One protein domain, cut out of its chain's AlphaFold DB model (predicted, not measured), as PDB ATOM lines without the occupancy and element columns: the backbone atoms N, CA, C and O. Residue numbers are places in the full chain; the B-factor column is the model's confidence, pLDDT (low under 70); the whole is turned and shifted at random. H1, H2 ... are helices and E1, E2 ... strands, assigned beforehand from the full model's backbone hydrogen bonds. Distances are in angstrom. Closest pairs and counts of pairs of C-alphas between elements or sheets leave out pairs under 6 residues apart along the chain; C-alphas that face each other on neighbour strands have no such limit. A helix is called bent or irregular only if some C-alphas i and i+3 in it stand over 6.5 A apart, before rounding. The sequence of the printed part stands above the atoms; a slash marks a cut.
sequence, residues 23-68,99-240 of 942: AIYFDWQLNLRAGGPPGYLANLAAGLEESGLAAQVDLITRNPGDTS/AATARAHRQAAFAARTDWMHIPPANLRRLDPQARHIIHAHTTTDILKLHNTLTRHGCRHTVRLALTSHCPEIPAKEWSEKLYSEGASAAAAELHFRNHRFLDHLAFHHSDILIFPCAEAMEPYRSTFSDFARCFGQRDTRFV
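Overview. This is residues 23 to 68 and 99 to 240 of the 942 residues of a protein of Rhodobacteraceae bacterium 9Alg 56 (UniProt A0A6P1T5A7). A strongly twisted sheet of six parallel strands makes the core, with H3 and H4 packed on one face and H1 on the other. Beyond the ends where the strands E1, E3 and E4 finish, H2, H5 and H6 stand side by side as a three-helix bundle, while the shorter H7 and H8 lie in the connection from E5 to E6. The printed part has 188 residues, with eight named helices and six named strands in the order E1 H1 E2 H2 H3 E3 H4 E4 H5 H6 E5 H7 H8 E6; the sheet's order is E2 E1 E3 E4 E5 E6. The class is mixed, helices and strands, and the whole is compact, with a radius of gyration of the C-alphas of 16.6 A and spans of 47 by 40 by 36 A.

Arrangement. The sheet runs, strand beside strand, through E2, residues 57 to 61; E1, residues 23 to 26; E3, residues 134 to 137; E4, residues 160 to 163; E5, residues 209 to 212; and E6, residues 236 to 239. E2 and E6 are its edge strands. Neighbours are parallel, with these pairs within hydrogen-bond range: N 60 and O 24, 2.8 A, for E2 and E1; N 25 and O 136, 2.9 A, for E1 and E3; N 137 and O 162, 2.9 A, for E3 and E4; N 211 and O 163, 2.9 A, for E4 and E5; N 210 and O 236, 2.8 A, for E5 and E6. From edge to edge the strands' lines turn by 91 degrees. H4, residues 140 to 152, is on the sheet at a height of 9.2 A, over E3 and along the strands; the C-alphas of Ala 137 and Ile 143 are closest to each other, 5.8 A. H3, residues 121 to 127, is on it at 10.1 A, over E2 and only just over E1, with 3 C-alphas falling there. H1, residues 37 to 50, is also on it at 10.1 A, over E2 and E1; on the local plane it stands at 41 degrees to E2, slantwise to the strands. The arrangement has three layers, with helices on both faces of the sheet: H3 and H4 on one face, H1 on the other. H6, residues 186 to 206, is the hub and only grazes the sheet, with residues 203 to 206. It touches H4 with residues 199 to 206 alone, closest at the C-alphas of Thr 140 and Ala 203, 5.0 A, at a steep tilt of 52 degrees. H5, residues 171 to 181, forms a helical hairpin with H6: closest C-alphas Ala 172 and His 196, 4.8 A, a shallow tilt of 16 degrees, opposite ways. H2, residues 99 to 111, touches H6 at the C-alphas of Ala 108 and His 192, 4.6 A, and H2, H5 and H6 make an up-and-down bundle, each running against the one before it in the chain. H8, residues 228 to 232, only just touches H6, with 3 pairs of C-alphas within 8 A, the closest those of Phe 204 and Cys 231, 6.3 A. H7, residues 216 to 224, is close to H8 but not clearly touching; the closest C-alphas, those of Arg 222 and Phe 228, are 5.9 A apart. H7 is irregular, but only just: C-alphas 217 and 220 are 6.9 A apart. Every O i to N i+4 pair is within hydrogen-bond range in H1, H2, H3, H4, H5, H6 and H8; H7 has 2 of 5, and 4 of 6 for O i to N i+3. The strand-helix-strand units, parallel neighbour strands with helices between, are E1 H1 E2, E3 H4 E4, E4 H5 H6 E5 and E5 H7 H8 E6, each with a right-handed crossover.

Along the chain. E1 begins at C-alpha 23, (73.561, -4.187, 199.082). H6 is the longest helix, 30.2 A from C-alpha 186 at (80.818, -18.739, 164.199) to C-alpha 206. H1 measures 19.8 A, H4 18.5 A, H2 18.2 A and H5 15.5 A; E2, the longest strand, measures 12.5 A. E6 ends at C-alpha 239, (71.965, 8.801, 186.614).

Size, cuts and confidence. The C-alphas farthest apart, those of Gly 52 and Ala 187, are 49.5 A apart. Residues 69 to 98 are not printed, and C-alphas 68 and 99 are 19.4 A apart across the cut. Of the links that are printed whole, none is long. The mean pLDDT of the printed part is 79.2; 29 residues are under 70, among them residues 63 to 68 and 108 to 116.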
ATOM      1  N   ALA A  23      72.496  -3.284 199.495       88.75
ATOM      2  CA  ALA A  23      73.561  -4.187 199.082       88.75
ATOM      3  C   ALA A  23      73.879  -4.010 197.596       88.75
ATOM      4  O   ALA A  23      72.978  -3.891 196.766       88.75
ATOM      5  N   ILE A  24      75.160  -4.078 197.247       91.62
ATOM      6  CA  ILE A  24      75.599  -4.305 195.870       91.62
ATOM      7  C   ILE A  24      76.022  -5.769 195.778       91.62
ATOM      8  O   ILE A  24      76.931  -6.186 196.493       91.62
ATOM      9  N   TYR A  25      75.390  -6.552 194.906       92.56
ATOM     10  CA  TYR A  25      75.775  -7.941 194.660       92.56
ATOM     11  C   TYR A  25      76.501  -8.076 193.320       92.56
ATOM     12  O   TYR A  25      76.002  -7.654 192.274       92.56
ATOM     13  N   PHE A  26      77.680  -8.694 193.358       91.44
ATOM     14  CA  PHE A  26      78.507  -8.935 192.184       91.44
ATOM     15  C   PHE A  26      79.237 -10.273 192.320       91.44
ATOM     16  O   PHE A  26      80.099 -10.442 193.179       91.44
ATOM     17  N   ASP A  27      78.922 -11.255 191.474       84.31
ATOM     18  CA  ASP A  27      79.412 -12.636 191.650       84.31
ATOM     19  C   ASP A  27      80.860 -12.868 191.164       84.31
ATOM     20  O   ASP A  27      81.251 -13.977 190.789       84.31
ATOM     21  N   TRP A  28      81.666 -11.810 191.152       81.00
ATOM     22  CA  TRP A  28      83.028 -11.769 190.626       81.00
ATOM     23  C   TRP A  28      83.956 -11.011 191.587       81.00
ATOM     24  O   TRP A  28      83.527 -10.468 192.607       81.00
ATOM     25  N   GLN A  29      85.251 -11.018 191.276       83.06
ATOM     26  CA  GLN A  29      86.262 -10.240 191.993       83.06
ATOM     27  C   GLN A  29      86.366  -8.828 191.406       83.06
ATOM     28  O   GLN A  29      86.144  -8.630 190.211       83.06
ATOM     29  N   LEU A  30      86.719  -7.858 192.250       85.88
ATOM     30  CA  LEU A  30      87.021  -6.488 191.831       85.88
ATOM     31  C   LEU A  30      88.416  -6.430 191.203       85.88
ATOM     32  O   LEU A  30      89.319  -7.147 191.631       85.88
ATOM     33  N   ASN A  31      88.603  -5.562 190.211       82.88
ATOM     34  CA  ASN A  31      89.912  -5.304 189.618       82.88
ATOM     35  C   ASN A  31      89.932  -3.884 189.048       82.88
ATOM     36  O   ASN A  31      89.314  -3.631 188.018       82.88
ATOM     37  N   LEU A  32      90.683  -2.990 189.696       80.62
ATOM     38  CA  LEU A  32      90.780  -1.568 189.350       80.62
ATOM     39  C   LEU A  32      91.225  -1.309 187.899       80.62
ATOM     40  O   LEU A  32      90.848  -0.297 187.323       80.62
ATOM     41  N   ARG A  33      91.999  -2.225 187.299       74.06
ATOM     42  CA  ARG A  33      92.504  -2.121 185.918       74.06
ATOM     43  C   ARG A  33      91.673  -2.889 184.887       74.06
ATOM     44  O   ARG A  33      92.016  -2.893 183.707       74.06
ATOM     45  N   ALA A  34      90.588  -3.546 185.292       72.25
ATOM     46  CA  ALA A  34      89.689  -4.219 184.360       72.25
ATOM     47  C   ALA A  34      88.602  -3.264 183.846       72.25
ATOM     48  O   ALA A  34      87.941  -2.579 184.622       72.25
ATOM     49  N   GLY A  35      88.352  -3.279 182.536       69.25
ATOM     50  CA  GLY A  35      87.185  -2.608 181.962       69.25
ATOM     51  C   GLY A  35      85.862  -3.236 182.422       69.25
ATOM     52  O   GLY A  35      85.793  -4.435 182.707       69.25
ATOM     53  N   GLY A  36      84.800  -2.429 182.448       79.06
ATOM     54  CA  GLY A  36      83.457  -2.865 182.836       79.06
ATOM     55  C   GLY A  36      83.280  -3.047 184.355       79.06
ATOM     56  O   GLY A  36      84.010  -2.430 185.139       79.06
ATOM     57  N   PRO A  37      82.332  -3.897 184.798       86.62
ATOM     58  CA  PRO A  37      81.885  -3.954 186.191       86.62
ATOM     59  C   PRO A  37      82.990  -4.104 187.258       86.62
ATOM     60  O   PRO A  37      82.903  -3.414 188.273       86.62
ATOM     61  N   PRO A  38      84.048  -4.935 187.075       88.19
ATOM     62  CA  PRO A  38      85.083  -5.099 188.098       88.19
ATOM     63  C   PRO A  38      85.885  -3.827 188.396       88.19
ATOM     64  O   PRO A  38      86.293  -3.644 189.542       88.19
ATOM     65  N   GLY A  39      86.122  -2.976 187.390       86.69
ATOM     66  CA  GLY A  39      86.845  -1.711 187.546       86.69
ATOM     67  C   GLY A  39      85.961  -0.619 188.122       86.69
ATOM     68  O   GLY A  39      86.354   0.052 189.073       86.69
ATOM     69  N   TYR A  40      84.730  -0.494 187.629       90.06
ATOM     70  CA  TYR A  40      83.739   0.428 188.191       90.06
ATOM     71  C   TYR A  40      83.510   0.179 189.689       90.06
ATOM     72  O   TYR A  40      83.606   1.100 190.498       90.06
ATOM     73  N   LEU A  41      83.279  -1.077 190.081       92.38
ATOM     74  CA  LEU A  41      83.062  -1.433 191.484       92.38
ATOM     75  C   LEU A  41      84.336  -1.345 192.339       92.38
ATOM     76  O   LEU A  41      84.227  -1.095 193.536       92.38
ATOM     77  N   ALA A  42      85.531  -1.493 191.758       91.25
ATOM     78  CA  ALA A  42      86.788  -1.222 192.462       91.25
ATOM     79  C   ALA A  42      86.962   0.275 192.779       91.25
ATOM     80  O   ALA A  42      87.342   0.620 193.896       91.25
ATOM     81  N   ASN A  43      86.633   1.158 191.829       93.00
ATOM     82  CA  ASN A  43      86.643   2.608 192.043       93.00
ATOM     83  C   ASN A  43      85.595   3.031 193.086       93.00
ATOM     84  O   ASN A  43      85.893   3.841 193.962       93.00
ATOM     85  N   LEU A  44      84.397   2.434 193.053       93.94
ATOM     86  CA  LEU A  44      83.373   2.664 194.077       93.94
ATOM     87  C   LEU A  44      83.839   2.211 195.469       93.94
ATOM     88  O   LEU A  44      83.657   2.946 196.435       93.94
ATOM     89  N   ALA A  45      84.451   1.027 195.579       92.38
ATOM     90  CA  ALA A  45      84.965   0.510 196.847       92.38
ATOM     91  C   ALA A  45      86.010   1.454 197.465       92.38
ATOM     92  O   ALA A  45      85.865   1.842 198.622       92.38
ATOM     93  N   ALA A  46      86.995   1.889 196.670       91.25
ATOM     94  CA  ALA A  46      88.008   2.850 197.106       91.25
ATOM     95  C   ALA A  46      87.379   4.175 197.579       91.25
ATOM     96  O   ALA A  46      87.714   4.670 198.651       91.25
ATOM     97  N   GLY A  47      86.412   4.711 196.829       93.50
ATOM     98  CA  GLY A  47      85.716   5.946 197.190       93.50
ATOM     99  C   GLY A  47      84.850   5.847 198.451       93.50
ATOM    100  O   GLY A  47      84.756   6.813 199.212       93.50
ATOM    101  N   LEU A  48      84.217   4.690 198.686       92.19
ATOM    102  CA  LEU A  48      83.429   4.414 199.893       92.19
ATOM    103  C   LEU A  48      84.323   4.338 201.138       92.19
ATOM    104  O   LEU A  48      83.914   4.803 202.203       92.19
ATOM    105  N   GLU A  49      85.527   3.775 201.012       91.12
ATOM    106  CA  GLU A  49      86.539   3.769 202.074       91.12
ATOM    107  C   GLU A  49      87.074   5.188 202.332       91.12
ATOM    108  O   GLU A  49      86.990   5.671 203.461       91.12
ATOM    109  N   GLU A  50      87.523   5.891 201.287       91.94
ATOM    110  CA  GLU A  50      88.056   7.263 201.347       91.94
ATOM    111  C   GLU A  50      87.057   8.264 201.957       91.94
ATOM    112  O   GLU A  50      87.428   9.120 202.758       91.94
ATOM    113  N   SER A  51      85.769   8.135 201.620       91.00
ATOM    114  CA  SER A  51      84.710   9.035 202.101       91.00
ATOM    115  C   SER A  51      84.111   8.641 203.458       91.00
ATOM    116  O   SER A  51      83.190   9.313 203.921       91.00
ATOM    117  N   GLY A  52      84.550   7.537 204.077       88.69
ATOM    118  CA  GLY A  52      83.936   7.007 205.305       88.69
ATOM    119  C   GLY A  52      82.506   6.463 205.121       88.69
ATOM    120  O   GLY A  52      81.782   6.266 206.095       88.69
ATOM    121  N   LEU A  53      82.087   6.206 203.877       87.94
ATOM    122  CA  LEU A  53      80.740   5.754 203.505       87.94
ATOM    123  C   LEU A  53      80.600   4.222 203.456       87.94
ATOM    124  O   LEU A  53      79.488   3.715 203.326       87.94
ATOM    125  N   ALA A  54      81.688   3.464 203.630       84.69
ATOM    126  CA  ALA A  54      81.708   1.995 203.604       84.69
ATOM    127  C   ALA A  54      80.802   1.297 204.651       84.69
ATOM    128  O   ALA A  54      80.635   0.077 204.610       84.69
ATOM    129  N   ALA A  55      80.215   2.034 205.601       81.06
ATOM    130  CA  ALA A  55      79.179   1.537 206.516       81.06
ATOM    131  C   ALA A  55      77.744   1.632 205.948       81.06
ATOM    132  O   ALA A  55      76.856   0.940 206.435       81.06
ATOM    133  N   GLN A  56      77.508   2.470 204.930       81.75
ATOM    134  CA  GLN A  56      76.174   2.752 204.372       81.75
ATOM    135  C   GLN A  56      75.791   1.837 203.197       81.75
ATOM    136  O   GLN A  56      74.616   1.748 202.844       81.75
ATOM    137  N   VAL A  57      76.768   1.151 202.594       85.50
ATOM    138  CA  VAL A  57      76.580   0.252 201.447       85.50
ATOM    139  C   VAL A  57      77.401  -1.016 201.669       85.50
ATOM    140  O   VAL A  57      78.618  -0.937 201.835       85.50
ATOM    141  N   ASP A  58      76.766  -2.191 201.642       86.50
ATOM    142  CA  ASP A  58      77.497  -3.464 201.682       86.50
ATOM    143  C   ASP A  58      77.813  -3.948 200.260       86.50
ATOM    144  O   ASP A  58      76.919  -4.319 199.497       86.50
ATOM    145  N   LEU A  59      79.099  -3.984 199.905       88.81
ATOM    146  CA  LEU A  59      79.578  -4.512 198.627       88.81
ATOM    147  C   LEU A  59      79.909  -6.010 198.751       88.81
ATOM    148  O   LEU A  59      80.909  -6.409 199.348       88.81
ATOM    149  N   ILE A  60      79.055  -6.855 198.176       87.75
ATOM    150  CA  ILE A  60      79.100  -8.314 198.306       87.75
ATOM    151  C   ILE A  60      79.646  -8.925 197.021       87.75
ATOM    152  O   ILE A  60      78.929  -9.175 196.050       87.75
ATOM    153  N   THR A  61      80.951  -9.175 197.054       86.12
ATOM    154  CA  THR A  61      81.739  -9.772 195.971       86.12
ATOM    155  C   THR A  61      81.985 -11.264 196.193       86.12
ATOM    156  O   THR A  61      81.807 -11.777 197.308       86.12
ATOM    157  N   ARG A  62      82.432 -11.982 195.153       76.00
ATOM    158  CA  ARG A  62      82.860 -13.385 195.290       76.00
ATOM    159  C   ARG A  62      84.022 -13.509 196.280       76.00
ATOM    160  O   ARG A  62      85.020 -12.801 196.176       76.00
ATOM    161  N   ASN A  63      83.907 -14.465 197.203       58.81
ATOM    162  CA  ASN A  63      84.924 -14.738 198.215       58.81
ATOM    163  C   ASN A  63      86.273 -15.129 197.557       58.81
ATOM    164  O   ASN A  63      86.276 -16.024 196.709       58.81
ATOM    165  N   PRO A  64      87.426 -14.547 197.947       48.28
ATOM    166  CA  PRO A  64      88.722 -14.853 197.321       48.28
ATOM    167  C   PRO A  64      89.155 -16.325 197.402       48.28
ATOM    168  O   PRO A  64      89.901 -16.790 196.548       48.28
ATOM    169  N   GLY A  65      88.680 -17.062 198.414       42.44
ATOM    170  CA  GLY A  65      88.937 -18.497 198.583       42.44
ATOM    171  C   GLY A  65      87.960 -19.428 197.852       42.44
ATOM    172  O   GLY A  65      88.085 -20.644 197.985       42.44
ATOM    173  N   ASP A  66      86.976 -18.896 197.120       46.12
ATOM    174  CA  ASP A  66      85.991 -19.697 196.389       46.12
ATOM    175  C   ASP A  66      86.494 -20.049 194.977       46.12
ATOM    176  O   ASP A  66      86.338 -19.297 194.012       46.12
ATOM    177  N   THR A  67      87.109 -21.226 194.863       39.38
ATOM    178  CA  THR A  67      87.646 -21.775 193.609       39.38
ATOM    179  C   THR A  67      86.622 -22.581 192.799       39.38
ATOM    180  O   THR A  67      87.012 -23.271 191.856       39.38
ATOM    181  N   SER A  68      85.315 -22.479 193.092       39.25
ATOM    182  CA  SER A  68      84.223 -23.287 192.496       39.25
ATOM    183  C   SER A  68      83.959 -23.098 190.987       39.25
ATOM    184  O   SER A  68      82.912 -23.489 190.468       39.25
ATOM    185  N   ALA A  99      89.169 -24.637 172.328       76.06
ATOM    186  CA  ALA A  99      88.896 -24.303 173.723       76.06
ATOM    187  C   ALA A  99      87.875 -23.155 173.860       76.06
ATOM    188  O   ALA A  99      86.982 -23.229 174.716       76.06
ATOM    189  N   ALA A 100      87.958 -22.131 173.003       71.31
ATOM    190  CA  ALA A 100      86.986 -21.042 172.919       71.31
ATOM    191  C   ALA A 100      85.605 -21.535 172.449       71.31
ATOM    192  O   ALA A 100      84.595 -21.227 173.084       71.31
ATOM    193  N   THR A 101      85.558 -22.394 171.425       74.19
ATOM    194  CA  THR A 101      84.324 -23.043 170.938       74.19
ATOM    195  C   THR A 101      83.643 -23.860 172.040       74.19
ATOM    196  O   THR A 101      82.451 -23.696 172.313       74.19
ATOM    197  N   ALA A 102      84.402 -24.697 172.753       74.06
ATOM    198  CA  ALA A 102      83.879 -25.493 173.859       74.06
ATOM    199  C   ALA A 102      83.431 -24.624 175.054       74.06
ATOM    200  O   ALA A 102      82.472 -24.968 175.750       74.06
ATOM    201  N   ARG A 103      84.096 -23.485 175.301       79.50
ATOM    202  CA  ARG A 103      83.682 -22.486 176.301       79.50
ATOM    203  C   ARG A 103      82.348 -21.835 175.917       79.50
ATOM    204  O   ARG A 103      81.446 -21.831 176.756       79.50
ATOM    205  N   ALA A 104      82.202 -21.398 174.667       70.25
ATOM    206  CA  ALA A 104      80.979 -20.801 174.136       70.25
ATOM    207  C   ALA A 104      79.773 -21.750 174.263       70.25
ATOM    208  O   ALA A 104      78.754 -21.366 174.835       70.25
ATOM    209  N   HIS A 105      79.909 -23.019 173.852       72.56
ATOM    210  CA  HIS A 105      78.842 -24.017 174.005       72.56
ATOM    211  C   HIS A 105      78.444 -24.261 175.469       72.56
ATOM    212  O   HIS A 105      77.253 -24.316 175.771       72.56
ATOM    213  N   ARG A 106      79.408 -24.365 176.400       75.62
ATOM    214  CA  ARG A 106      79.101 -24.529 177.836       75.62
ATOM    215  C   ARG A 106      78.357 -23.322 178.409       75.62
ATOM    216  O   ARG A 106      77.406 -23.501 179.166       75.62
ATOM    217  N   GLN A 107      78.773 -22.108 178.050       75.38
ATOM    218  CA  GLN A 107      78.113 -20.877 178.491       75.38
ATOM    219  C   GLN A 107      76.709 -20.748 177.890       75.38
ATOM    220  O   GLN A 107      75.770 -20.450 178.620       75.38
ATOM    221  N   ALA A 108      76.529 -21.057 176.604       68.19
ATOM    222  CA  ALA A 108      75.221 -21.047 175.954       68.19
ATOM    223  C   ALA A 108      74.256 -22.098 176.539       68.19
ATOM    224  O   ALA A 108      73.076 -21.809 176.729       68.19
ATOM    225  N   ALA A 109      74.748 -23.298 176.867       67.81
ATOM    226  CA  ALA A 109      73.954 -24.344 177.514       67.81
ATOM    227  C   ALA A 109      73.531 -23.960 178.943       67.81
ATOM    228  O   ALA A 109      72.402 -24.237 179.340       67.81
ATOM    229  N   PHE A 110      74.402 -23.282 179.700       68.75
ATOM    230  CA  PHE A 110      74.040 -22.701 180.998       68.75
ATOM    231  C   PHE A 110      73.022 -21.558 180.848       68.75
ATOM    232  O   PHE A 110      72.053 -21.499 181.597       68.75
ATOM    233  N   ALA A 111      73.187 -20.693 179.843       64.62
ATOM    234  CA  ALA A 111      72.253 -19.608 179.548       64.62
ATOM    235  C   ALA A 111      70.841 -20.098 179.178       64.62
ATOM    236  O   ALA A 111      69.859 -19.450 179.521       64.62
ATOM    237  N   ALA A 112      70.718 -21.273 178.556       62.50
ATOM    238  CA  ALA A 112      69.425 -21.910 178.295       62.50
ATOM    239  C   ALA A 112      68.721 -22.452 179.563       62.50
ATOM    240  O   ALA A 112      67.580 -22.900 179.480       62.50
ATOM    241  N   ARG A 113      69.388 -22.437 180.727       65.94
ATOM    242  CA  ARG A 113      68.883 -22.918 182.023       65.94
ATOM    243  C   ARG A 113      68.727 -21.764 183.010       65.94
ATOM    244  O   ARG A 113      69.377 -21.715 184.055       65.94
ATOM    245  N   THR A 114      67.857 -20.815 182.662       61.59
ATOM    246  CA  THR A 114      67.478 -19.685 183.530       61.59
ATOM    247  C   THR A 114      67.013 -20.152 184.908       61.59
ATOM    248  O   THR A 114      67.354 -19.524 185.906       61.59
ATOM    249  N   ASP A 115      66.328 -21.297 184.970       58.91
ATOM    250  CA  ASP A 115      65.862 -21.974 186.183       58.91
ATOM    251  C   ASP A 115      66.984 -22.353 187.166       58.91
ATOM    252  O   ASP A 115      66.722 -22.553 188.351       58.91
ATOM    253  N   TRP A 116      68.234 -22.446 186.702       67.12
ATOM    254  CA  TRP A 116      69.398 -22.813 187.521       67.12
ATOM    255  C   TRP A 116      70.230 -21.612 187.988       67.12
ATOM    256  O   TRP A 116      71.189 -21.783 188.744       67.12
ATOM    257  N   MET A 117      69.883 -20.391 187.570       77.69
ATOM    258  CA  MET A 117      70.601 -19.187 187.985       77.69
ATOM    259  C   MET A 117      70.155 -18.759 189.383       77.69
ATOM    260  O   MET A 117      69.065 -18.223 189.556       77.69
ATOM    261  N   HIS A 118      71.011 -18.976 190.380       82.44
ATOM    262  CA  HIS A 118      70.777 -18.615 191.779       82.44
ATOM    263  C   HIS A 118      72.047 -18.049 192.424       82.44
ATOM    264  O   HIS A 118      73.163 -18.339 191.990       82.44
ATOM    265  N   ILE A 119      71.876 -17.278 193.498       83.31
ATOM    266  CA  ILE A 119      72.979 -16.840 194.362       83.31
ATOM    267  C   ILE A 119      73.519 -18.048 195.153       83.31
ATOM    268  O   ILE A 119      72.720 -18.788 195.736       83.31
ATOM    269  N   PRO A 120      74.850 -18.255 195.233       79.38
ATOM    270  CA  PRO A 120      75.441 -19.291 196.082       79.38
ATOM    271  C   PRO A 120      75.050 -19.120 197.565       79.38
ATOM    272  O   PRO A 120      75.101 -17.992 198.059       79.38
ATOM    273  N   PRO A 121      74.745 -20.196 198.326       76.31
ATOM    274  CA  PRO A 121      74.272 -20.087 199.715       76.31
ATOM    275  C   PRO A 121      75.159 -19.246 200.649       76.31
ATOM    276  O   PRO A 121      74.639 -18.482 201.457       76.31
ATOM    277  N   ALA A 122      76.488 -19.309 200.504       75.25
ATOM    278  CA  ALA A 122      77.417 -18.489 201.292       75.25
ATOM    279  C   ALA A 122      77.267 -16.978 201.008       75.25
ATOM    280  O   ALA A 122      77.269 -16.158 201.924       75.25
ATOM    281  N   ASN A 123      77.063 -16.600 199.742       81.12
ATOM    282  CA  ASN A 123      76.792 -15.210 199.372       81.12
ATOM    283  C   ASN A 123      75.378 -14.785 199.789       81.12
ATOM    284  O   ASN A 123      75.194 -13.638 200.174       81.12
ATOM    285  N   LEU A 124      74.401 -15.701 199.785       82.19
ATOM    286  CA  LEU A 124      73.047 -15.427 200.271       82.19
ATOM    287  C   LEU A 124      73.021 -15.113 201.778       82.19
ATOM    288  O   LEU A 124      72.335 -14.175 202.175       82.19
ATOM    289  N   ARG A 125      73.810 -15.824 202.602       80.38
ATOM    290  CA  ARG A 125      73.963 -15.514 204.040       80.38
ATOM    291  C   ARG A 125      74.574 -14.129 204.283       80.38
ATOM    292  O   ARG A 125      74.123 -13.420 205.169       80.38
ATOM    293  N   ARG A 126      75.558 -13.719 203.473       81.75
ATOM    294  CA  ARG A 126      76.154 -12.363 203.524       81.75
ATOM    295  C   ARG A 126      75.205 -11.274 203.011       81.75
ATOM    296  O   ARG A 126      75.297 -10.125 203.436       81.75
ATOM    297  N   LEU A 127      74.332 -11.631 202.070       83.44
ATOM    298  CA  LEU A 127      73.354 -10.727 201.474       83.44
ATOM    299  C   LEU A 127      72.208 -10.407 202.425       83.44
ATOM    300  O   LEU A 127      71.783  -9.260 202.437       83.44
ATOM    301  N   ASP A 128      71.745 -11.396 203.192       81.12
ATOM    302  CA  ASP A 128      70.578 -11.315 204.080       81.12
ATOM    303  C   ASP A 128      69.418 -10.497 203.475       81.12
ATOM    304  O   ASP A 128      69.160  -9.362 203.884       81.12
ATOM    305  N   PRO A 129      68.719 -11.030 202.453       77.19
ATOM    306  CA  PRO A 129      67.741 -10.249 201.704       77.19
ATOM    307  C   PRO A 129      66.572  -9.700 202.521       77.19
ATOM    308  O   PRO A 129      65.914  -8.774 202.062       77.19
ATOM    309  N   GLN A 130      66.291 -10.265 203.698       72.62
ATOM    310  CA  GLN A 130      65.212  -9.793 204.568       72.62
ATOM    311  C   GLN A 130      65.578  -8.480 205.276       72.62
ATOM    312  O   GLN A 130      64.685  -7.711 205.621       72.62
ATOM    313  N   ALA A 131      66.874  -8.186 205.413       73.94
ATOM    314  CA  ALA A 131      67.399  -6.936 205.958       73.94
ATOM    315  C   ALA A 131      67.728  -5.872 204.886       73.94
ATOM    316  O   ALA A 131      68.297  -4.830 205.214       73.94
ATOM    317  N   ARG A 132      67.410  -6.107 203.601       77.38
ATOM    318  CA  ARG A 132      67.699  -5.176 202.490       77.38
ATOM    319  C   ARG A 132      66.425  -4.578 201.914       77.38
ATOM    320  O   ARG A 132      65.463  -5.292 201.660       77.38
ATOM    321  N   HIS A 133      66.456  -3.286 201.595       73.62
ATOM    322  CA  HIS A 133      65.383  -2.645 200.820       73.62
ATOM    323  C   HIS A 133      65.699  -2.661 199.319       73.62
ATOM    324  O   HIS A 133      64.818  -2.868 198.483       73.62
ATOM    325  N   ILE A 134      66.976  -2.463 198.974       85.56
ATOM    326  CA  ILE A 134      67.470  -2.389 197.598       85.56
ATOM    327  C   ILE A 134      68.677  -3.315 197.464       85.56
ATOM    328  O   ILE A 134      69.602  -3.263 198.282       85.56
ATOM    329  N   ILE A 135      68.690  -4.126 196.407       91.44
ATOM    330  CA  ILE A 135      69.872  -4.876 195.987       91.44
ATOM    331  C   ILE A 135      70.209  -4.501 194.544       91.44
ATOM    332  O   ILE A 135      69.404  -4.666 193.627       91.44
ATOM    333  N   HIS A 136      71.415  -3.977 194.351       94.19
ATOM    334  CA  HIS A 136      71.913  -3.485 193.069       94.19
ATOM    335  C   HIS A 136      72.892  -4.495 192.469       94.19
ATOM    336  O   HIS A 136      73.843  -4.905 193.131       94.19
ATOM    337  N   ALA A 137      72.685  -4.891 191.214       94.56
ATOM    338  CA  ALA A 137      73.631  -5.700 190.450       94.56
ATOM    339  C   ALA A 137      74.203  -4.931 189.251       94.56
ATOM    340  O   ALA A 137      73.531  -4.126 188.605       94.56
ATOM    341  N   HIS A 138      75.472  -5.209 188.947       92.50
ATOM    342  CA  HIS A 138      76.215  -4.596 187.838       92.50
ATOM    343  C   HIS A 138      76.360  -5.541 186.627       92.50
ATOM    344  O   HIS A 138      77.141  -5.284 185.711       92.50
ATOM    345  N   THR A 139      75.621  -6.658 186.608       88.56
ATOM    346  CA  THR A 139      75.495  -7.545 185.439       88.56
ATOM    347  C   THR A 139      74.061  -8.045 185.286       88.56
ATOM    348  O   THR A 139      73.354  -8.266 186.272       88.56
ATOM    349  N   THR A 140      73.647  -8.292 184.044       87.06
ATOM    350  CA  THR A 140      72.348  -8.899 183.716       87.06
ATOM    351  C   THR A 140      72.200 -10.291 184.338       87.06
ATOM    352  O   THR A 140      71.169 -10.611 184.928       87.06
ATOM    353  N   THR A 141      73.263 -11.100 184.310       85.44
ATOM    354  CA  THR A 141      73.260 -12.438 184.923       85.44
ATOM    355  C   THR A 141      73.078 -12.413 186.442       85.44
ATOM    356  O   THR A 141      72.414 -13.296 186.984       85.44
ATOM    357  N   ASP A 142      73.617 -11.411 187.144       90.81
ATOM    358  CA  ASP A 142      73.473 -11.311 188.600       90.81
ATOM    359  C   ASP A 142      72.069 -10.833 189.000       90.81
ATOM    360  O   ASP A 142      71.542 -11.319 190.001       90.81
ATOM    361  N   ILE A 143      71.406 -10.002 188.181       91.12
ATOM    362  CA  ILE A 143      69.971  -9.696 188.340       91.12
ATOM    363  C   ILE A 143      69.111 -10.953 188.241       91.12
ATOM    364  O   ILE A 143      68.196 -11.119 189.044       91.12
ATOM    365  N   LEU A 144      69.387 -11.859 187.298       85.62
ATOM    366  CA  LEU A 144      68.604 -13.092 187.170       85.62
ATOM    367  C   LEU A 144      68.817 -14.032 188.362       85.62
ATOM    368  O   LEU A 144      67.841 -14.542 188.913       85.62
ATOM    369  N   LYS A 145      70.065 -14.188 188.835       88.31
ATOM    370  CA  LYS A 145      70.358 -14.913 190.087       88.31
ATOM    371  C   LYS A 145      69.587 -14.318 191.265       88.31
ATOM    372  O   LYS A 145      68.961 -15.064 192.016       88.31
ATOM    373  N   LEU A 146      69.616 -12.989 191.406       88.81
ATOM    374  CA  LEU A 146      68.876 -12.246 192.425       88.81
ATOM    375  C   LEU A 146      67.375 -12.491 192.316       88.81
ATOM    376  O   LEU A 146      66.775 -12.943 193.284       88.81
ATOM    377  N   HIS A 147      66.769 -12.254 191.152       86.06
ATOM    378  CA  HIS A 147      65.337 -12.441 190.942       86.06
ATOM    379  C   HIS A 147      64.896 -13.861 191.308       86.06
ATOM    380  O   HIS A 147      64.005 -14.025 192.138       86.06
ATOM    381  N   ASN A 148      65.562 -14.880 190.768       79.31
ATOM    382  CA  ASN A 148      65.220 -16.276 191.016       79.31
ATOM    383  C   ASN A 148      65.389 -16.667 192.491       79.31
ATOM    384  O   ASN A 148      64.525 -17.340 193.055       79.31
ATOM    385  N   THR A 149      66.489 -16.255 193.133       82.00
ATOM    386  CA  THR A 149      66.721 -16.528 194.558       82.00
ATOM    387  C   THR A 149      65.700 -15.800 195.433       82.00
ATOM    388  O   THR A 149      65.076 -16.434 196.279       82.00
ATOM    389  N   LEU A 150      65.452 -14.508 195.213       79.31
ATOM    390  CA  LEU A 150      64.470 -13.739 195.985       79.31
ATOM    391  C   LEU A 150      63.050 -14.286 195.819       79.31
ATOM    392  O   LEU A 150      62.323 -14.369 196.804       79.31
ATOM    393  N   THR A 151      62.659 -14.696 194.609       76.06
ATOM    394  CA  THR A 151      61.351 -15.317 194.349       76.06
ATOM    395  C   THR A 151      61.233 -16.652 195.085       76.06
ATOM    396  O   THR A 151      60.263 -16.873 195.806       76.06
ATOM    397  N   ARG A 152      62.262 -17.509 195.012       74.19
ATOM    398  CA  ARG A 152      62.313 -18.803 195.719       74.19
ATOM    399  C   ARG A 152      62.295 -18.671 197.248       74.19
ATOM    400  O   ARG A 152      61.807 -19.570 197.924       74.19
ATOM    401  N   HIS A 153      62.820 -17.569 197.782       70.94
ATOM    402  CA  HIS A 153      62.807 -17.237 199.211       70.94
ATOM    403  C   HIS A 153      61.635 -16.317 199.615       70.94
ATOM    404  O   HIS A 153      61.613 -15.819 200.736       70.94
ATOM    405  N   GLY A 154      60.672 -16.055 198.721       64.56
ATOM    406  CA  GLY A 154      59.499 -15.215 198.994       64.56
ATOM    407  C   GLY A 154      59.778 -13.714 199.171       64.56
ATOM    408  O   GLY A 154      58.844 -12.950 199.365       64.56
ATOM    409  N   CYS A 155      61.028 -13.260 199.059       73.62
ATOM    410  CA  CYS A 155      61.463 -11.887 199.351       73.62
ATOM    411  C   CYS A 155      61.432 -10.939 198.132       73.62
ATOM    412  O   CYS A 155      61.754  -9.761 198.252       73.62
ATOM    413  N   ARG A 156      61.057 -11.406 196.929       81.50
ATOM    414  CA  ARG A 156      61.071 -10.556 195.711       81.50
ATOM    415  C   ARG A 156      60.106  -9.364 195.773       81.50
ATOM    416  O   ARG A 156      60.325  -8.390 195.057       81.50
ATOM    417  N   HIS A 157      59.064  -9.436 196.602       73.06
ATOM    418  CA  HIS A 157      58.073  -8.368 196.760       73.06
ATOM    419  C   HIS A 157      58.510  -7.267 197.743       73.06
ATOM    420  O   HIS A 157      58.077  -6.126 197.593       73.06
ATOM    421  N   THR A 158      59.385  -7.579 198.709       73.31
ATOM    422  CA  THR A 158      59.936  -6.612 199.676       73.31
ATOM    423  C   THR A 158      61.213  -5.936 199.181       73.31
ATOM    424  O   THR A 158      61.474  -4.791 199.539       73.31
ATOM    425  N   VAL A 159      61.994  -6.619 198.339       82.38
ATOM    426  CA  VAL A 159      63.293  -6.145 197.844       82.38
ATOM    427  C   VAL A 159      63.183  -5.561 196.436       82.38
ATOM    428  O   VAL A 159      62.710  -6.231 195.512       82.38
ATOM    429  N   ARG A 160      63.703  -4.342 196.243       85.44
ATOM    430  CA  ARG A 160      63.865  -3.724 194.919       85.44
ATOM    431  C   ARG A 160      65.179  -4.130 194.258       85.44
ATOM    432  O   ARG A 160      66.232  -4.103 194.892       85.44
ATOM    433  N   LEU A 161      65.119  -4.465 192.970       92.00
ATOM    434  CA  LEU A 161      66.286  -4.791 192.148       92.00
ATOM    435  C   LEU A 161      66.689  -3.611 191.263       92.00
ATOM    436  O   LEU A 161      65.918  -3.194 190.396       92.00
ATOM    437  N   ALA A 162      67.910  -3.110 191.458       93.06
ATOM    438  CA  ALA A 162      68.514  -2.080 190.614       93.06
ATOM    439  C   ALA A 162      69.580  -2.687 189.686       93.06
ATOM    440  O   ALA A 162      70.387  -3.501 190.136       93.06
ATOM    441  N   LEU A 163      69.614  -2.281 188.413       92.88
ATOM    442  CA  LEU A 163      70.581  -2.762 187.415       92.88
ATOM    443  C   LEU A 163      71.404  -1.621 186.812       92.88
ATOM    444  O   LEU A 163      70.848  -0.679 186.251       92.88
ATOM    445  N   THR A 164      72.729  -1.782 186.819       90.88
ATOM    446  CA  THR A 164      73.653  -1.054 185.933       90.88
ATOM    447  C   THR A 164      74.253  -2.032 184.930       90.88
ATOM    448  O   THR A 164      74.976  -2.949 185.313       90.88
ATOM    449  N   SER A 165      73.958  -1.855 183.643       83.69
ATOM    450  CA  SER A 165      74.604  -2.612 182.563       83.69
ATOM    451  C   SER A 165      75.805  -1.826 182.044       83.69
ATOM    452  O   SER A 165      75.650  -0.690 181.624       83.69
ATOM    453  N   HIS A 166      76.997  -2.426 182.061       81.19
ATOM    454  CA  HIS A 166      78.272  -1.761 181.724       81.19
ATOM    455  C   HIS A 166      78.730  -1.943 180.272       81.19
ATOM    456  O   HIS A 166      79.824  -1.513 179.909       81.19
ATOM    457  N   CYS A 167      77.927  -2.609 179.446       74.44
ATOM    458  CA  CYS A 167      78.197  -2.786 178.023       74.44
ATOM    459  C   CYS A 167      77.389  -1.738 177.240       74.44
ATOM    460  O   CYS A 167      76.186  -1.669 177.465       74.44
ATOM    461  N   PRO A 168      77.973  -0.912 176.352       62.88
ATOM    462  CA  PRO A 168      77.174  -0.040 175.485       62.88
ATOM    463  C   PRO A 168      76.336  -0.849 174.478       62.88
ATOM    464  O   PRO A 168      75.264  -0.419 174.070       62.88
ATOM    465  N   GLU A 169      76.777  -2.050 174.113       67.88
ATOM    466  CA  GLU A 169      75.939  -3.004 173.390       67.88
ATOM    467  C   GLU A 169      75.134  -3.882 174.357       67.88
ATOM    468  O   GLU A 169      75.352  -3.891 175.568       67.88
ATOM    469  N   ILE A 170      74.240  -4.715 173.826       68.31
ATOM    470  CA  ILE A 170      73.711  -5.852 174.589       68.31
ATOM    471  C   ILE A 170      74.906  -6.698 175.095       68.31
ATOM    472  O   ILE A 170      75.710  -7.109 174.254       68.31
ATOM    473  N   PRO A 171      75.053  -6.991 176.405       71.50
ATOM    474  CA  PRO A 171      76.181  -7.767 176.944       71.50
ATOM    475  C   PRO A 171      76.453  -9.087 176.204       71.50
ATOM    476  O   PRO A 171      77.605  -9.429 175.931       71.50
ATOM    477  N   ALA A 172      75.395  -9.783 175.779       74.69
ATOM    478  CA  ALA A 172      75.463 -10.959 174.915       74.69
ATOM    479  C   ALA A 172      76.294 -10.775 173.634       74.69
ATOM    480  O   ALA A 172      76.930 -11.732 173.183       74.69
ATOM    481  N   LYS A 173      76.257  -9.576 173.033       75.50
ATOM    482  CA  LYS A 173      76.949  -9.243 171.783       75.50
ATOM    483  C   LYS A 173      78.449  -9.099 172.021       75.50
ATOM    484  O   LYS A 173      79.200  -9.864 171.424       75.50
ATOM    485  N   GLU A 174      78.877  -8.252 172.967       72.31
ATOM    486  CA  GLU A 174      80.305  -8.112 173.312       72.31
ATOM    487  C   GLU A 174      80.910  -9.468 173.716       72.31
ATOM    488  O   GLU A 174      82.006  -9.819 173.281       72.31
ATOM    489  N   TRP A 175      80.197 -10.276 174.511       77.69
ATOM    490  CA  TRP A 175      80.702 -11.588 174.928       77.69
ATOM    491  C   TRP A 175      80.796 -12.594 173.774       77.69
ATOM    492  O   TRP A 175      81.737 -13.386 173.743       77.69
ATOM    493  N   SER A 176      79.855 -12.560 172.825       78.94
ATOM    494  CA  SER A 176      79.900 -13.395 171.619       78.94
ATOM    495  C   SER A 176      81.046 -12.996 170.687       78.94
ATOM    496  O   SER A 176      81.860 -13.842 170.316       78.94
ATOM    497  N   GLU A 177      81.170 -11.702 170.375       74.56
ATOM    498  CA  GLU A 177      82.257 -11.172 169.546       74.56
ATOM    499  C   GLU A 177      83.624 -11.444 170.178       74.56
ATOM    500  O   GLU A 177      84.564 -11.831 169.483       74.56
ATOM    501  N   LYS A 178      83.729 -11.336 171.511       74.94
ATOM    502  CA  LYS A 178      84.939 -11.715 172.238       74.94
ATOM    503  C   LYS A 178      85.267 -13.198 172.051       74.94
ATOM    504  O   LYS A 178      86.391 -13.503 171.662       74.94
ATOM    505  N   LEU A 179      84.313 -14.106 172.269       74.31
ATOM    506  CA  LEU A 179      84.526 -15.547 172.067       74.31
ATOM    507  C   LEU A 179      84.944 -15.866 170.626       74.31
ATOM    508  O   LEU A 179      85.841 -16.682 170.421       74.31
ATOM    509  N   TYR A 180      84.339 -15.201 169.641       74.12
ATOM    510  CA  TYR A 180      84.716 -15.329 168.235       74.12
ATOM    511  C   TYR A 180      86.150 -14.834 167.974       74.12
ATOM    512  O   TYR A 180      86.929 -15.529 167.328       74.12
ATOM    513  N   SER A 181      86.546 -13.694 168.556       68.06
ATOM    514  CA  SER A 181      87.926 -13.180 168.476       68.06
ATOM    515  C   SER A 181      88.961 -14.066 169.187       68.06
ATOM    516  O   SER A 181      90.123 -14.078 168.800       68.06
ATOM    517  N   GLU A 182      88.532 -14.853 170.179       76.81
ATOM    518  CA  GLU A 182      89.325 -15.893 170.851       76.81
ATOM    519  C   GLU A 182      89.360 -17.219 170.048       76.81
ATOM    520  O   GLU A 182      89.819 -18.239 170.558       76.81
ATOM    521  N   GLY A 183      88.857 -17.230 168.806       76.31
ATOM    522  CA  GLY A 183      88.896 -18.374 167.890       76.31
ATOM    523  C   GLY A 183      87.695 -19.325 167.965       76.31
ATOM    524  O   GLY A 183      87.759 -20.416 167.397       76.31
ATOM    525  N   ALA A 184      86.605 -18.964 168.654       76.75
ATOM    526  CA  ALA A 184      85.400 -19.797 168.666       76.75
ATOM    527  C   ALA A 184      84.749 -19.883 167.273       76.75
ATOM    528  O   ALA A 184      84.727 -18.912 166.519       76.75
ATOM    529  N   SER A 185      84.143 -21.026 166.944       80.88
ATOM    530  CA  SER A 185      83.400 -21.171 165.689       80.88
ATOM    531  C   SER A 185      82.220 -20.190 165.616       80.88
ATOM    532  O   SER A 185      81.551 -19.922 166.617       80.88
ATOM    533  N   ALA A 186      81.918 -19.687 164.413       71.81
ATOM    534  CA  ALA A 186      80.818 -18.739 164.199       71.81
ATOM    535  C   ALA A 186      79.468 -19.279 164.714       71.81
ATOM    536  O   ALA A 186      78.696 -18.544 165.320       71.81
ATOM    537  N   ALA A 187      79.215 -20.582 164.552       69.50
ATOM    538  CA  ALA A 187      78.010 -21.235 165.062       69.50
ATOM    539  C   ALA A 187      77.947 -21.267 166.603       69.50
ATOM    540  O   ALA A 187      76.867 -21.127 167.177       69.50
ATOM    541  N   ALA A 188      79.085 -21.433 167.284       71.12
ATOM    542  CA  ALA A 188      79.146 -21.421 168.744       71.12
ATOM    543  C   ALA A 188      79.011 -20.000 169.315       71.12
ATOM    544  O   ALA A 188      78.334 -19.815 170.328       71.12
ATOM    545  N   ALA A 189      79.599 -19.003 168.644       71.88
ATOM    546  CA  ALA A 189      79.425 -17.590 168.969       71.88
ATOM    547  C   ALA A 189      77.962 -17.142 168.769       71.88
ATOM    548  O   ALA A 189      77.355 -16.588 169.682       71.88
ATOM    549  N   GLU A 190      77.331 -17.480 167.641       73.75
ATOM    550  CA  GLU A 190      75.919 -17.159 167.383       73.75
ATOM    551  C   GLU A 190      74.972 -17.829 168.395       73.75
ATOM    552  O   GLU A 190      74.071 -17.189 168.940       73.75
ATOM    553  N   LEU A 191      75.206 -19.101 168.738       69.88
ATOM    554  CA  LEU A 191      74.448 -19.783 169.792       69.88
ATOM    555  C   LEU A 191      74.634 -19.109 171.165       69.88
ATOM    556  O   LEU A 191      73.678 -18.983 171.933       69.88
ATOM    557  N   HIS A 192      75.851 -18.648 171.471       76.75
ATOM    558  CA  HIS A 192      76.132 -17.880 172.681       76.75
ATOM    559  C   HIS A 192      75.378 -16.545 172.694       76.75
ATOM    560  O   HIS A 192      74.744 -16.227 173.703       76.75
ATOM    561  N   PHE A 193      75.414 -15.797 171.587       77.50
ATOM    562  CA  PHE A 193      74.712 -14.526 171.418       77.50
ATOM    563  C   PHE A 193      73.205 -14.687 171.615       77.50
ATOM    564  O   PHE A 193      72.630 -14.007 172.462       77.50
ATOM    565  N   ARG A 194      72.567 -15.620 170.898       73.75
ATOM    566  CA  ARG A 194      71.114 -15.838 170.972       73.75
ATOM    567  C   ARG A 194      70.640 -16.142 172.390       73.75
ATOM    568  O   ARG A 194      69.684 -15.522 172.855       73.75
ATOM    569  N   ASN A 195      71.322 -17.051 173.087       71.88
ATOM    570  CA  ASN A 195      70.912 -17.454 174.431       71.88
ATOM    571  C   ASN A 195      71.152 -16.337 175.456       71.88
ATOM    572  O   ASN A 195      70.281 -16.082 176.283       71.88
ATOM    573  N   HIS A 196      72.282 -15.622 175.390       77.12
ATOM    574  CA  HIS A 196      72.536 -14.510 176.313       77.12
ATOM    575  C   HIS A 196      71.679 -13.279 176.001       77.12
ATOM    576  O   HIS A 196      71.278 -12.592 176.932       77.12
ATOM    577  N   ARG A 197      71.310 -13.024 174.738       78.25
ATOM    578  CA  ARG A 197      70.387 -11.931 174.400       78.25
ATOM    579  C   ARG A 197      69.040 -12.141 175.090       78.25
ATOM    580  O   ARG A 197      68.503 -11.202 175.666       78.25
ATOM    581  N   PHE A 198      68.522 -13.370 175.093       73.31
ATOM    582  CA  PHE A 198      67.307 -13.700 175.840       73.31
ATOM    583  C   PHE A 198      67.461 -13.432 177.351       73.31
ATOM    584  O   PHE A 198      66.576 -12.820 177.950       73.31
ATOM    585  N   LEU A 199      68.605 -13.794 177.951       77.12
ATOM    586  CA  LEU A 199      68.909 -13.447 179.348       77.12
ATOM    587  C   LEU A 199      68.921 -11.937 179.588       77.12
ATOM    588  O   LEU A 199      68.360 -11.482 180.577       77.12
ATOM    589  N   ASP A 200      69.549 -11.161 178.707       79.25
ATOM    590  CA  ASP A 200      69.649  -9.712 178.864       79.25
ATOM    591  C   ASP A 200      68.254  -9.066 178.806       79.25
ATOM    592  O   ASP A 200      67.925  -8.254 179.672       79.25
ATOM    593  N   HIS A 201      67.383  -9.492 177.878       78.12
ATOM    594  CA  HIS A 201      65.982  -9.046 177.838       78.12
ATOM    595  C   HIS A 201      65.232  -9.374 179.148       78.12
ATOM    596  O   HIS A 201      64.556  -8.495 179.691       78.12
ATOM    597  N   LEU A 202      65.385 -10.588 179.700       76.12
ATOM    598  CA  LEU A 202      64.798 -10.956 181.000       76.12
ATOM    599  C   LEU A 202      65.387 -10.144 182.163       76.12
ATOM    600  O   LEU A 202      64.652  -9.697 183.041       76.12
ATOM    601  N   ALA A 203      66.701  -9.926 182.186       84.00
ATOM    602  CA  ALA A 203      67.375  -9.193 183.252       84.00
ATOM    603  C   ALA A 203      66.908  -7.737 183.306       84.00
ATOM    604  O   ALA A 203      66.591  -7.227 184.382       84.00
ATOM    605  N   PHE A 204      66.769  -7.089 182.144       84.50
ATOM    606  CA  PHE A 204      66.084  -5.808 182.071       84.50
ATOM    607  C   PHE A 204      64.638  -5.955 182.575       84.50
ATOM    608  O   PHE A 204      64.276  -5.215 183.489       84.50
ATOM    609  N   HIS A 205      63.836  -6.908 182.075       79.31
ATOM    610  CA  HIS A 205      62.436  -7.109 182.503       79.31
ATOM    611  C   HIS A 205      62.240  -7.237 184.025       79.31
ATOM    612  O   HIS A 205      61.303  -6.655 184.566       79.31
ATOM    613  N   HIS A 206      63.130  -7.943 184.724       81.38
ATOM    614  CA  HIS A 206      63.027  -8.179 186.169       81.38
ATOM    615  C   HIS A 206      63.660  -7.091 187.056       81.38
ATOM    616  O   HIS A 206      63.546  -7.188 188.283       81.38
ATOM    617  N   SER A 207      64.297  -6.073 186.468       87.69
ATOM    618  CA  SER A 207      64.855  -4.919 187.188       87.69
ATOM    619  C   SER A 207      63.773  -3.873 187.472       87.69
ATOM    620  O   SER A 207      63.089  -3.421 186.554       87.69
ATOM    621  N   ASP A 208      63.637  -3.456 188.732       87.56
ATOM    622  CA  ASP A 208      62.670  -2.429 189.151       87.56
ATOM    623  C   ASP A 208      63.161  -1.011 188.817       87.56
ATOM    624  O   ASP A 208      62.362  -0.137 188.467       87.56
ATOM    625  N   ILE A 209      64.477  -0.805 188.932       91.12
ATOM    626  CA  ILE A 209      65.187   0.463 188.724       91.12
ATOM    627  C   ILE A 209      66.374   0.210 187.788       91.12
ATOM    628  O   ILE A 209      67.067  -0.805 187.899       91.12
ATOM    629  N   LEU A 210      66.637   1.145 186.883       92.12
ATOM    630  CA  LEU A 210      67.826   1.156 186.036       92.12
ATOM    631  C   LEU A 210      68.747   2.300 186.466       92.12
ATOM    632  O   LEU A 210      68.280   3.388 186.793       92.12
ATOM    633  N   ILE A 211      70.057   2.065 186.482       93.00
ATOM    634  CA  ILE A 211      71.048   3.070 186.880       93.00
ATOM    635  C   ILE A 211      72.137   3.145 185.813       93.00
ATOM    636  O   ILE A 211      72.828   2.160 185.550       93.00
ATOM    637  N   PHE A 212      72.281   4.325 185.218       92.62
ATOM    638  CA  PHE A 212      73.245   4.666 184.170       92.62
ATOM    639  C   PHE A 212      74.210   5.757 184.661       92.62
ATOM    640  O   PHE A 212      73.903   6.418 185.646       92.62
ATOM    641  N   PRO A 213      75.356   6.003 184.007       92.56
ATOM    642  CA  PRO A 213      76.231   7.116 184.370       92.56
ATOM    643  C   PRO A 213      75.687   8.472 183.903       92.56
ATOM    644  O   PRO A 213      75.813   9.467 184.607       92.56
ATOM    645  N   CYS A 214      75.035   8.502 182.741       92.00
ATOM    646  CA  CYS A 214      74.390   9.674 182.150       92.00
ATOM    647  C   CYS A 214      73.262   9.229 181.199       92.00
ATOM    648  O   CYS A 214      73.130   8.033 180.914       92.00
ATOM    649  N   ALA A 215      72.439  10.161 180.716       90.81
ATOM    650  CA  ALA A 215      71.330   9.846 179.809       90.81
ATOM    651  C   ALA A 215      71.833   9.410 178.423       90.81
ATOM    652  O   ALA A 215      71.249   8.546 177.767       90.81
ATOM    653  N   GLU A 216      72.960   9.970 178.001       90.69
ATOM    654  CA  GLU A 216      73.613   9.739 176.720       90.69
ATOM    655  C   GLU A 216      74.214   8.324 176.649       90.69
ATOM    656  O   GLU A 216      74.189   7.695 175.594       90.69
ATOM    657  N   ALA A 217      74.618   7.740 177.784       89.38
ATOM    658  CA  ALA A 217      75.040   6.336 177.886       89.38
ATOM    659  C   ALA A 217      73.948   5.320 177.485       89.38
ATOM    660  O   ALA A 217      74.247   4.145 177.263       89.38
ATOM    661  N   MET A 218      72.684   5.750 177.390       87.81
ATOM    662  CA  MET A 218      71.567   4.931 176.906       87.81
ATOM    663  C   MET A 218      71.454   4.918 175.371       87.81
ATOM    664  O   MET A 218      70.720   4.094 174.827       87.81
ATOM    665  N   GLU A 219      72.136   5.817 174.655       86.69
ATOM    666  CA  GLU A 219      72.051   5.949 173.192       86.69
ATOM    667  C   GLU A 219      72.461   4.656 172.451       86.69
ATOM    668  O   GLU A 219      71.658   4.188 171.637       86.69
ATOM    669  N   PRO A 220      73.587   3.981 172.779       80.94
ATOM    670  CA  PRO A 220      73.960   2.699 172.165       80.94
ATOM    671  C   PRO A 220      72.933   1.560 172.347       80.94
ATOM    672  O   PRO A 220      72.802   0.677 171.495       80.94
ATOM    673  N   TYR A 221      72.131   1.599 173.416       82.06
ATOM    674  CA  TYR A 221      71.063   0.620 173.648       82.06
ATOM    675  C   TYR A 221      69.855   0.841 172.731       82.06
ATOM    676  O   TYR A 221      69.160  -0.119 172.405       82.06
ATOM    677  N   ARG A 222      69.593   2.078 172.281       80.88
ATOM    678  CA  ARG A 222      68.439   2.392 171.412       80.88
ATOM    679  C   ARG A 222      68.525   1.709 170.050       80.88
ATOM    680  O   ARG A 222      67.495   1.354 169.488       80.88
ATOM    681  N   SER A 223      69.736   1.557 169.517       71.31
ATOM    682  CA  SER A 223      69.990   0.937 168.213       71.31
ATOM    683  C   SER A 223      70.196  -0.577 168.298       71.31
ATOM    684  O   SER A 223      69.904  -1.283 167.336       71.31
ATOM    685  N   THR A 224      70.682  -1.087 169.434       70.00
ATOM    686  CA  THR A 224      71.002  -2.514 169.605       70.00
ATOM    687  C   THR A 224      69.874  -3.331 170.242       70.00
ATOM    688  O   THR A 224      69.767  -4.526 169.966       70.00
ATOM    689  N   PHE A 225      69.007  -2.719 171.058       73.56
ATOM    690  CA  PHE A 225      67.973  -3.409 171.832       73.56
ATOM    691  C   PHE A 225      66.569  -3.190 171.240       73.56
ATOM    692  O   PHE A 225      65.958  -2.140 171.417       73.56
ATOM    693  N   SER A 226      66.027  -4.211 170.560       68.62
ATOM    694  CA  SER A 226      64.742  -4.132 169.834       68.62
ATOM    695  C   SER A 226      63.558  -3.679 170.690       68.62
ATOM    696  O   SER A 226      62.668  -2.987 170.202       68.62
ATOM    697  N   ASP A 227      63.560  -4.029 171.977       67.31
ATOM    698  CA  ASP A 227      62.440  -3.775 172.885       67.31
ATOM    699  C   ASP A 227      62.679  -2.498 173.718       67.31
ATOM    700  O   ASP A 227      62.143  -2.370 174.822       67.31
ATOM    701  N   PHE A 228      63.521  -1.563 173.246       75.62
ATOM    702  CA  PHE A 228      64.004  -0.433 174.054       75.62
ATOM    703  C   PHE A 228      62.850   0.391 174.641       75.62
ATOM    704  O   PHE A 228      62.821   0.666 175.839       75.62
ATOM    705  N   ALA A 229      61.838   0.712 173.832       71.50
ATOM    706  CA  ALA A 229      60.665   1.446 174.304       71.50
ATOM    707  C   ALA A 229      59.943   0.727 175.464       71.50
ATOM    708  O   ALA A 229      59.538   1.380 176.424       71.50
ATOM    709  N   ARG A 230      59.847  -0.611 175.428       66.50
ATOM    710  CA  ARG A 230      59.201  -1.411 176.482       66.50
ATOM    711  C   ARG A 230      60.068  -1.550 177.735       66.50
ATOM    712  O   ARG A 230      59.564  -1.428 178.847       66.50
ATOM    713  N   CYS A 231      61.366  -1.799 177.574       66.12
ATOM    714  CA  CYS A 231      62.263  -2.020 178.710       66.12
ATOM    715  C   CYS A 231      62.758  -0.732 179.384       66.12
ATOM    716  O   CYS A 231      63.168  -0.777 180.542       66.12
ATOM    717  N   PHE A 232      62.716   0.413 178.707       75.75
ATOM    718  CA  PHE A 232      63.255   1.666 179.242       75.75
ATOM    719  C   PHE A 232      62.195   2.769 179.368       75.75
ATOM    720  O   PHE A 232      62.273   3.571 180.292       75.75
ATOM    721  N   GLY A 233      61.161   2.790 178.517       60.25
ATOM    722  CA  GLY A 233      60.255   3.940 178.371       60.25
ATOM    723  C   GLY A 233      59.351   4.288 179.564       60.25
ATOM    724  O   GLY A 233      58.769   5.368 179.569       60.25
ATOM    725  N   GLN A 234      59.219   3.410 180.565       61.97
ATOM    726  CA  GLN A 234      58.416   3.653 181.781       61.97
ATOM    727  C   GLN A 234      59.128   3.254 183.088       61.97
ATOM    728  O   GLN A 234      58.509   3.232 184.155       61.97
ATOM    729  N   ARG A 235      60.421   2.903 183.032       77.12
ATOM    730  CA  ARG A 235      61.163   2.473 184.226       77.12
ATOM    731  C   ARG A 235      61.806   3.647 184.939       77.12
ATOM    732  O   ARG A 235      62.268   4.592 184.302       77.12
ATOM    733  N   ASP A 236      61.868   3.541 186.264       87.62
ATOM    734  CA  ASP A 236      62.668   4.474 187.049       87.62
ATOM    735  C   ASP A 236      64.132   4.315 186.626       87.62
ATOM    736  O   ASP A 236      64.693   3.220 186.701       87.62
ATOM    737  N   THR A 237      64.693   5.396 186.095       91.00
ATOM    738  CA  THR A 237      66.038   5.445 185.534       91.00
ATOM    739  C   THR A 237      66.783   6.574 186.232       91.00
ATOM    740  O   THR A 237      66.398   7.737 186.113       91.00
ATOM    741  N   ARG A 238      67.837   6.231 186.974       92.69
ATOM    742  CA  ARG A 238      68.680   7.186 187.707       92.69
ATOM    743  C   ARG A 238      70.041   7.321 187.028       92.69
ATOM    744  O   ARG A 238      70.504   6.393 186.360       92.69
ATOM    745  N   PHE A 239      70.684   8.468 187.231       93.56
ATOM    746  CA  PHE A 239      71.965   8.801 186.614       93.56
ATOM    747  C   PHE A 239      73.021   9.103 187.679       93.56
ATOM    748  O   PHE A 239      72.812   9.977 188.517       93.56
ATOM    749  N   VAL A 240      74.132   8.363 187.656       93.69
ATOM    750  CA  VAL A 240      75.243   8.455 188.614       93.69
ATOM    751  C   VAL A 240      76.572   8.398 187.858       93.69
ATOM    752  O   VAL A 240      77.066   7.296 187.595       93.69
TER     753      VAL A 240